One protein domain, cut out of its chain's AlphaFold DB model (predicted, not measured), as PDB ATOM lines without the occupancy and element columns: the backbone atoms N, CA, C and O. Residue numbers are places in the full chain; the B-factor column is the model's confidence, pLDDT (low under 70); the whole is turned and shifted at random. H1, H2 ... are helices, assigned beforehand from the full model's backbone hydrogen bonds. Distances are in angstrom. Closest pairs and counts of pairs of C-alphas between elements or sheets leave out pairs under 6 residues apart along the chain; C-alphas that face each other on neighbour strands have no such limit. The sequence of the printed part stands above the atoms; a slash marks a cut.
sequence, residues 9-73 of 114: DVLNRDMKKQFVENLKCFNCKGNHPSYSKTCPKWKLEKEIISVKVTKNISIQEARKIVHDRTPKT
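AT A GLANCE: This is residues 9 to 73 of the 114 residues of an uncharacterized protein of Araneus ventricosus (UniProt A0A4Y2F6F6). The longest helix, H2, is crossed steeply by H3; from its other end a long looped link, residues 23 to 39, leads to H1, whose residues 9 to 18 stick out. The 65 printed residues have three named helices, H1, H2, H3 in order, and no named strand: all helix. The outline is elongated, 48 by 25 by 17 A, and only just loose, close to extended, with radius of gyration 16.2 A.

HOW THE PARTS SIT: H2, residues 40 to 55, touches H3, residues 59 to 69; their closest C-alphas, of Ile 48 and Ala 62, are 5.4 A apart. They run opposite ways at a steep tilt of 67 degrees, only just short of about perpendicular. H1, residues 9 to 22, is apart from both. In H1, H2 and H3 every O i to N i+4 pair is within hydrogen-bond range.

IN THESE COORDINATES: H2 spans 22.5 A, H1 20.4 A from C-alpha 9 at (-53.972, -18.195, -9.566), and H3 15.4 A to C-alpha 69 at (-21.669, -0.208, 12.940).

THE WHOLE: The printed part has no cut. The H1 to H2 link is long, H2 to H3 tight. Residues 9 to 22 and 72 to 73 have pLDDT under 70.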
ATOM      1  N   ASP A   9     -54.933 -18.911 -10.412       63.06
ATOM      2  CA  ASP A   9     -53.972 -18.195  -9.566       63.06
ATOM      3  C   ASP A   9     -53.596 -18.955  -8.278       63.06
ATOM      4  O   ASP A   9     -52.472 -18.825  -7.789       63.06
ATOM      5  N   VAL A  10     -54.493 -19.794  -7.741       62.53
ATOM      6  CA  VAL A  10     -54.268 -20.502  -6.465       62.53
ATOM      7  C   VAL A  10     -53.222 -21.612  -6.624       62.53
ATOM      8  O   VAL A  10     -52.227 -21.625  -5.905       62.53
ATOM      9  N   LEU A  11     -53.353 -22.459  -7.649       63.53
ATOM     10  CA  LEU A  11     -52.402 -23.550  -7.916       63.53
ATOM     11  C   LEU A  11     -50.994 -23.037  -8.274       63.53
ATOM     12  O   LEU A  11     -49.987 -23.640  -7.901       63.53
ATOM     13  N   ASN A  12     -50.900 -21.892  -8.961       65.31
ATOM     14  CA  ASN A  12     -49.617 -21.261  -9.295       65.31
ATOM     15  C   ASN A  12     -48.920 -20.700  -8.042       65.31
ATOM     16  O   ASN A  12     -47.697 -20.787  -7.899       65.31
ATOM     17  N   ARG A  13     -49.702 -20.163  -7.100       68.12
ATOM     18  CA  ARG A  13     -49.212 -19.698  -5.801       68.12
ATOM     19  C   ARG A  13     -48.675 -20.852  -4.960       68.12
ATOM     20  O   ARG A  13     -47.587 -20.714  -4.406       68.12
ATOM     21  N   ASP A  14     -49.380 -21.979  -4.923       65.12
ATOM     22  CA  ASP A  14     -48.974 -23.162  -4.159       65.12
ATOM     23  C   ASP A  14     -47.698 -23.802  -4.724       65.12
ATOM     24  O   ASP A  14     -46.763 -24.072  -3.970       65.12
ATOM     25  N   MET A  15     -47.581 -23.924  -6.052       67.31
ATOM     26  CA  MET A  15     -46.363 -24.424  -6.706       67.31
ATOM     27  C   MET A  15     -45.152 -23.507  -6.461       67.31
ATOM     28  O   MET A  15     -44.054 -23.975  -6.152       67.31
ATOM     29  N   LYS A  16     -45.338 -22.181  -6.546       66.44
ATOM     30  CA  LYS A  16     -44.284 -21.205  -6.214       66.44
ATOM     31  C   LYS A  16     -43.889 -21.272  -4.743       66.44
ATOM     32  O   LYS A  16     -42.705 -21.170  -4.432       66.44
ATOM     33  N   LYS A  17     -44.858 -21.449  -3.844       68.19
ATOM     34  CA  LYS A  17     -44.616 -21.560  -2.404       68.19
ATOM     35  C   LYS A  17     -43.779 -22.799  -2.086       68.19
ATOM     36  O   LYS A  17     -42.747 -22.675  -1.433       68.19
ATOM     37  N   GLN A  18     -44.133 -23.944  -2.666       65.75
ATOM     38  CA  GLN A  18     -43.383 -25.193  -2.518       65.75
ATOM     39  C   GLN A  18     -41.948 -25.088  -3.052       65.75
ATOM     40  O   GLN A  18     -41.009 -25.585  -2.431       65.75
ATOM     41  N   PHE A  19     -41.751 -24.419  -4.190       67.56
ATOM     42  CA  PHE A  19     -40.419 -24.219  -4.758       67.56
ATOM     43  C   PHE A  19     -39.538 -23.337  -3.862       67.56
ATOM     44  O   PHE A  19     -38.383 -23.671  -3.617       67.56
ATOM     45  N   VAL A  20     -40.075 -22.242  -3.313       66.31
ATOM     46  CA  VAL A  20     -39.330 -21.364  -2.391       66.31
ATOM     47  C   VAL A  20     -39.037 -22.061  -1.059       66.31
ATOM     48  O   VAL A  20     -37.978 -21.829  -0.476       66.31
ATOM     49  N   GLU A  21     -39.929 -22.945  -0.606       66.38
ATOM     50  CA  GLU A  21     -39.773 -23.702   0.638       66.38
ATOM     51  C   GLU A  21     -38.755 -24.851   0.551       66.38
ATOM     52  O   GLU A  21     -38.176 -25.204   1.570       66.38
ATOM     53  N   ASN A  22     -38.475 -25.401  -0.633       69.06
ATOM     54  CA  ASN A  22     -37.483 -26.476  -0.804       69.06
ATOM     55  C   ASN A  22     -36.083 -25.972  -1.197       69.06
ATOM     56  O   ASN A  22     -35.129 -26.749  -1.288       69.06
ATOM     57  N   LEU A  23     -35.927 -24.667  -1.430       80.56
ATOM     58  CA  LEU A  23     -34.639 -24.074  -1.772       80.56
ATOM     59  C   LEU A  23     -33.859 -23.731  -0.508       80.56
ATOM     60  O   LEU A  23     -34.183 -22.793   0.219       80.56
ATOM     61  N   LYS A  24     -32.771 -24.466  -0.280       88.19
ATOM     62  CA  LYS A  24     -31.820 -24.173   0.789       88.19
ATOM     63  C   LYS A  24     -30.777 -23.164   0.321       88.19
ATOM     64  O   LYS A  24     -30.119 -23.346  -0.701       88.19
ATOM     65  N   CYS A  25     -30.571 -22.118   1.106       91.12
ATOM     66  CA  CYS A  25     -29.557 -21.117   0.821       91.12
ATOM     67  C   CYS A  25     -28.157 -21.701   1.023       91.12
ATOM     68  O   CYS A  25     -27.826 -22.141   2.122       91.12
ATOM     69  N   PHE A  26     -27.280 -21.603   0.027       88.50
ATOM     70  CA  PHE A  26     -25.886 -22.028   0.190       88.50
ATOM     71  C   PHE A  26     -25.112 -21.143   1.191       88.50
ATOM     72  O   PHE A  26     -24.245 -21.615   1.922       88.50
ATOM     73  N   ASN A  27     -25.471 -19.859   1.286       89.12
ATOM     74  CA  ASN A  27     -24.734 -18.858   2.063       89.12
ATOM     75  C   ASN A  27     -25.025 -18.902   3.572       89.12
ATOM     76  O   ASN A  27     -24.106 -18.726   4.374       89.12
ATOM     77  N   CYS A  28     -26.287 -19.104   3.965       90.75
ATOM     78  CA  CYS A  28     -26.711 -19.136   5.373       90.75
ATOM     79  C   CYS A  28     -27.425 -20.431   5.783       90.75
ATOM     80  O   CYS A  28     -27.850 -20.537   6.928       90.75
ATOM     81  N   LYS A  29     -27.579 -21.404   4.872       89.62
ATOM     82  CA  LYS A  29     -28.297 -22.672   5.101       89.62
ATOM     83  C   LYS A  29     -29.783 -22.509   5.471       89.62
ATOM     84  O   LYS A  29     -30.392 -23.482   5.900       89.62
ATOM     85  N   GLY A  30     -30.352 -21.315   5.285       88.69
ATOM     86  CA  GLY A  30     -31.759 -21.005   5.548       88.69
ATOM     87  C   GLY A  30     -32.716 -21.477   4.451       88.69
ATOM     88  O   GLY A  30     -32.288 -21.846   3.356       88.69
ATOM     89  N   ASN A  31     -34.014 -21.429   4.754       89.50
ATOM     90  CA  ASN A  31     -35.101 -21.883   3.884       89.50
ATOM     91  C   ASN A  31     -35.507 -20.802   2.863       89.50
ATOM     92  O   ASN A  31     -36.563 -20.183   2.966       89.50
ATOM     93  N   HIS A  32     -34.582 -20.473   1.964       88.50
ATOM     94  CA  HIS A  32     -34.777 -19.522   0.874       88.50
ATOM     95  C   HIS A  32     -33.694 -19.710  -0.208       88.50
ATOM     96  O   HIS A  32     -32.592 -20.180   0.092       88.50
ATOM     97  N   PRO A  33     -33.912 -19.246  -1.452       86.88
ATOM     98  CA  PRO A  33     -32.868 -19.262  -2.476       86.88
ATOM     99  C   PRO A  33     -31.649 -18.404  -2.099       86.88
ATOM    100  O   PRO A  33     -31.757 -17.422  -1.358       86.88
ATOM    101  N   SER A  34     -30.477 -18.728  -2.653       83.38
ATOM    102  CA  SER A  34     -29.211 -18.019  -2.379       83.38
ATOM    103  C   SER A  34     -29.229 -16.524  -2.720       83.38
ATOM    104  O   SER A  34     -28.534 -15.753  -2.064       83.38
ATOM    105  N   TYR A  35     -30.044 -16.110  -3.695       80.06
ATOM    106  CA  TYR A  35     -30.223 -14.709  -4.098       80.06
ATOM    107  C   TYR A  35     -31.363 -13.993  -3.348       80.06
ATOM    108  O   TYR A  35     -31.657 -12.831  -3.634       80.06
ATOM    109  N   SER A  36     -32.038 -14.668  -2.408       86.88
ATOM    110  CA  SER A  36     -33.130 -14.058  -1.650       86.88
ATOM    111  C   SER A  36     -32.637 -12.874  -0.822       86.88
ATOM    112  O   SER A  36     -31.670 -12.984  -0.060       86.88
ATOM    113  N   LYS A  37     -33.395 -11.772  -0.864       89.00
ATOM    114  CA  LYS A  37     -33.162 -10.589  -0.022       89.00
ATOM    115  C   LYS A  37     -33.389 -10.861   1.467       89.00
ATOM    116  O   LYS A  37     -33.068 -10.008   2.288       89.00
ATOM    117  N   THR A  38     -33.941 -12.020   1.829       88.69
ATOM    118  CA  THR A  38     -34.113 -12.447   3.225       88.69
ATOM    119  C   THR A  38     -32.814 -12.958   3.854       88.69
ATOM    120  O   THR A  38     -32.701 -12.942   5.077       88.69
ATOM    121  N   CYS A  39     -31.812 -13.336   3.051       91.38
ATOM    122  CA  CYS A  39     -30.555 -13.889   3.548       91.38
ATOM    123  C   CYS A  39     -29.754 -12.852   4.360       91.38
ATOM    124  O   CYS A  39     -29.362 -11.824   3.798       91.38
ATOM    125  N   PRO A  40     -29.410 -13.115   5.636       90.81
ATOM    126  CA  PRO A  40     -28.621 -12.179   6.440       90.81
ATOM    127  C   PRO A  40     -27.211 -11.983   5.871       90.81
ATOM    128  O   PRO A  40     -26.713 -10.861   5.815       90.81
ATOM    129  N   LYS A  41     -26.591 -13.056   5.363       91.31
ATOM    130  CA  LYS A  41     -25.248 -12.998   4.768       91.31
ATOM    131  C   LYS A  41     -25.218 -12.169   3.482       91.31
ATOM    132  O   LYS A  41     -24.284 -11.404   3.276       91.31
ATOM    133  N   TRP A  42     -26.254 -12.275   2.645       91.44
ATOM    134  CA  TRP A  42     -26.389 -11.445   1.443       91.44
ATOM    135  C   TRP A  42     -26.600  -9.970   1.788       91.44
ATOM    136  O   TRP A  42     -25.978  -9.111   1.171       91.44
ATOM    137  N   LYS A  43     -27.449  -9.670   2.784       92.06
ATOM    138  CA  LYS A  43     -27.680  -8.291   3.243       92.06
ATOM    139  C   LYS A  43     -26.373  -7.632   3.685       92.06
ATOM    140  O   LYS A  43     -26.086  -6.525   3.243       92.06
ATOM    141  N   LEU A  44     -25.576  -8.347   4.481       92.88
ATOM    142  CA  LEU A  44     -24.278  -7.871   4.955       92.88
ATOM    143  C   LEU A  44     -23.311  -7.599   3.795       92.88
ATOM    144  O   LEU A  44     -22.737  -6.520   3.707       92.88
ATOM    145  N   GLU A  45     -23.157  -8.552   2.871       93.44
ATOM    146  CA  GLU A  45     -22.236  -8.390   1.739       93.44
ATOM    147  C   GLU A  45     -22.665  -7.239   0.819       93.44
ATOM    148  O   GLU A  45     -21.836  -6.458   0.352       93.44
ATOM    149  N   LYS A  46     -23.975  -7.074   0.613       93.94
ATOM    150  CA  LYS A  46     -24.520  -5.948  -0.143       93.94
ATOM    151  C   LYS A  46     -24.177  -4.609   0.514       93.94
ATOM    152  O   LYS A  46     -23.837  -3.664  -0.194       93.94
ATOM    153  N   GLU A  47     -24.254  -4.518   1.839       95.25
ATOM    154  CA  GLU A  47     -23.863  -3.308   2.566       95.25
ATOM    155  C   GLU A  47     -22.368  -3.017   2.403       95.25
ATOM    156  O   GLU A  47     -22.000  -1.884   2.101       95.25
ATOM    157  N   ILE A  48     -21.511  -4.036   2.503       96.44
ATOM    158  CA  ILE A  48     -20.062  -3.892   2.292       96.44
ATOM    159  C   ILE A  48     -19.772  -3.346   0.890       96.44
ATOM    160  O   ILE A  48     -19.007  -2.393   0.746       96.44
ATOM    161  N   ILE A  49     -20.410  -3.903  -0.143       96.81
ATOM    162  CA  ILE A  49     -20.258  -3.424  -1.524       96.81
ATOM    163  C   ILE A  49     -20.791  -1.993  -1.663       96.81
ATOM    164  O   ILE A  49     -20.159  -1.168  -2.320       96.81
ATOM    165  N   SER A  50     -21.913  -1.671  -1.018       97.19
ATOM    166  CA  SER A  50     -22.452  -0.310  -1.014       97.19
ATOM    167  C   SER A  50     -21.452   0.672  -0.405       97.19
ATOM    168  O   SER A  50     -21.156   1.690  -1.015       97.19
ATOM    169  N   VAL A  51     -20.880   0.357   0.759       97.06
ATOM    170  CA  VAL A  51     -19.880   1.206   1.422       97.06
ATOM    171  C   VAL A  51     -18.623   1.339   0.567       97.06
ATOM    172  O   VAL A  51     -18.104   2.447   0.438       97.06
ATOM    173  N   LYS A  52     -18.170   0.246  -0.060       98.12
ATOM    174  CA  LYS A  52     -17.039   0.250  -0.994       98.12
ATOM    175  C   LYS A  52     -17.252   1.278  -2.107       98.12
ATOM    176  O   LYS A  52     -16.361   2.082  -2.345       98.12
ATOM    177  N   VAL A  53     -18.413   1.266  -2.764       98.00
ATOM    178  CA  VAL A  53     -18.711   2.166  -3.893       98.00
ATOM    179  C   VAL A  53     -18.961   3.598  -3.418       98.00
ATOM    180  O   VAL A  53     -18.407   4.528  -3.986       98.00
ATOM    181  N   THR A  54     -19.742   3.790  -2.352       97.69
ATOM    182  CA  THR A  54     -20.092   5.127  -1.848       97.69
ATOM    183  C   THR A  54     -18.890   5.873  -1.273       97.69
ATOM    184  O   THR A  54     -18.792   7.083  -1.441       97.69
ATOM    185  N   LYS A  55     -17.980   5.176  -0.582       96.25
ATOM    186  CA  LYS A  55     -16.775   5.786   0.006       96.25
ATOM    187  C   LYS A  55     -15.526   5.636  -0.864       96.25
ATOM    188  O   LYS A  55     -14.499   6.204  -0.518       96.25
ATOM    189  N   ASN A  56     -15.604   4.868  -1.952       97.31
ATOM    190  CA  ASN A  56     -14.480   4.520  -2.823       97.31
ATOM    191  C   ASN A  56     -13.254   3.971  -2.061       97.31
ATOM    192  O   ASN A  56     -12.128   4.426  -2.238       97.31
ATOM    193  N   ILE A  57     -13.486   2.995  -1.183       97.44
ATOM    194  CA  ILE A  57     -12.450   2.371  -0.342       97.44
ATOM    195  C   ILE A  57     -12.263   0.889  -0.676       97.44
ATOM    196  O   ILE A  57     -13.060   0.283  -1.398       97.44
ATOM    197  N   SER A  58     -11.216   0.275  -0.122       97.94
ATOM    198  CA  SER A  58     -10.996  -1.167  -0.252       97.94
ATOM    199  C   SER A  58     -12.125  -1.970   0.416       97.94
ATOM    200  O   SER A  58     -12.771  -1.523   1.367       97.94
ATOM    201  N   ILE A  59     -12.363  -3.199  -0.058       97.06
ATOM    202  CA  ILE A  59     -13.393  -4.087   0.516       97.06
ATOM    203  C   ILE A  59     -13.073  -4.447   1.975       97.06
ATOM    204  O   ILE A  59     -13.990  -4.632   2.774       97.06
ATOM    205  N   GLN A  60     -11.790  -4.536   2.340       96.75
ATOM    206  CA  GLN A  60     -11.372  -4.834   3.712       96.75
ATOM    207  C   GLN A  60     -11.746  -3.697   4.668       96.75
ATOM    208  O   GLN A  60     -12.333  -3.953   5.716       96.75
ATOM    209  N   GLU A  61     -11.489  -2.451   4.273       96.06
ATOM    210  CA  GLU A  61     -11.870  -1.267   5.049       96.06
ATOM    211  C   GLU A  61     -13.395  -1.112   5.125       96.06
ATOM    212  O   GLU A  61     -13.952  -0.898   6.200       96.06
ATOM    213  N   ALA A  62     -14.109  -1.335   4.015       97.25
ATOM    214  CA  ALA A  62     -15.572  -1.356   4.020       97.25
ATOM    215  C   ALA A  62     -16.136  -2.426   4.972       97.25
ATOM    216  O   ALA A  62     -17.113  -2.173   5.676       97.25
ATOM    217  N   ARG A  63     -15.501  -3.604   5.039       95.81
ATOM    218  CA  ARG A  63     -15.888  -4.675   5.963       95.81
ATOM    219  C   ARG A  63     -15.740  -4.231   7.415       95.81
ATOM    220  O   ARG A  63     -16.692  -4.437   8.162       95.81
ATOM    221  N   LYS A  64     -14.617  -3.605   7.792       95.12
ATOM    222  CA  LYS A  64     -14.411  -3.057   9.147       95.12
ATOM    223  C   LYS A  64     -15.532  -2.088   9.516       95.12
ATOM    224  O   LYS A  64     -16.266  -2.349  10.456       95.12
ATOM    225  N   ILE A  65     -15.791  -1.095   8.664       94.69
ATOM    226  CA  ILE A  65     -16.833  -0.080   8.892       94.69
ATOM    227  C   ILE A  65     -18.224  -0.701   9.100       94.69
ATOM    228  O   ILE A  65     -18.977  -0.252   9.961       94.69
ATOM    229  N   VAL A  66     -18.599  -1.712   8.309       94.56
ATOM    230  CA  VAL A  66     -19.903  -2.389   8.453       94.56
ATOM    231  C   VAL A  66     -19.978  -3.203   9.752       94.56
ATOM    232  O   VAL A  66     -21.023  -3.229  10.403       94.56
ATOM    233  N   HIS A  67     -18.876  -3.841  10.158       91.31
ATOM    234  CA  HIS A  67     -18.817  -4.589  11.416       91.31
ATOM    235  C   HIS A  67     -18.818  -3.653  12.631       91.31
ATOM    236  O   HIS A  67     -19.511  -3.943  13.597       91.31
ATOM    237  N   ASP A  68     -18.141  -2.506  12.557       90.06
ATOM    238  CA  ASP A  68     -18.095  -1.513  13.638       90.06
ATOM    239  C   ASP A  68     -19.473  -0.878  13.892       90.06
ATOM    240  O   ASP A  68     -19.851  -0.623  15.033       90.06
ATOM    241  N   ARG A  69     -20.270  -0.670  12.834       87.38
ATOM    242  CA  ARG A  69     -21.669  -0.208  12.940       87.38
ATOM    243  C   ARG A  69     -22.616  -1.244  13.522       87.38
ATOM    244  O   ARG A  69     -23.673  -0.875  14.026       87.38
ATOM    245  N   THR A  70     -22.276  -2.523  13.394       79.19
ATOM    246  CA  THR A  70     -23.081  -3.631  13.900       79.19
ATOM    247  C   THR A  70     -22.407  -4.157  15.165       79.19
ATOM    248  O   THR A  70     -21.728  -5.187  15.096       79.19
ATOM    249  N   PRO A  71     -22.546  -3.475  16.324       70.50
ATOM    250  CA  PRO A  71     -21.940  -3.948  17.556       70.50
ATOM    251  C   PRO A  71     -22.420  -5.374  17.802       70.50
ATOM    252  O   PRO A  71     -23.617  -5.674  17.798       70.50
ATOM    253  N   LYS A  72     -21.460  -6.283  17.945       65.44
ATOM    254  CA  LYS A  72     -21.739  -7.697  18.157       65.44
ATOM    255  C   LYS A  72     -22.545  -7.816  19.455       65.44
ATOM    256  O   LYS A  72     -22.040  -7.508  20.531       65.44
ATOM    257  N   THR A  73     -23.801  -8.251  19.346       60.97
ATOM    258  CA  THR A  73     -24.809  -8.376  20.427       60.97
ATOM    259  C   THR A  73     -24.436  -9.360  21.556       60.97
ATOM    260  O   THR A  73     -25.292  -9.802  22.317       60.97
TER     261      THR A  73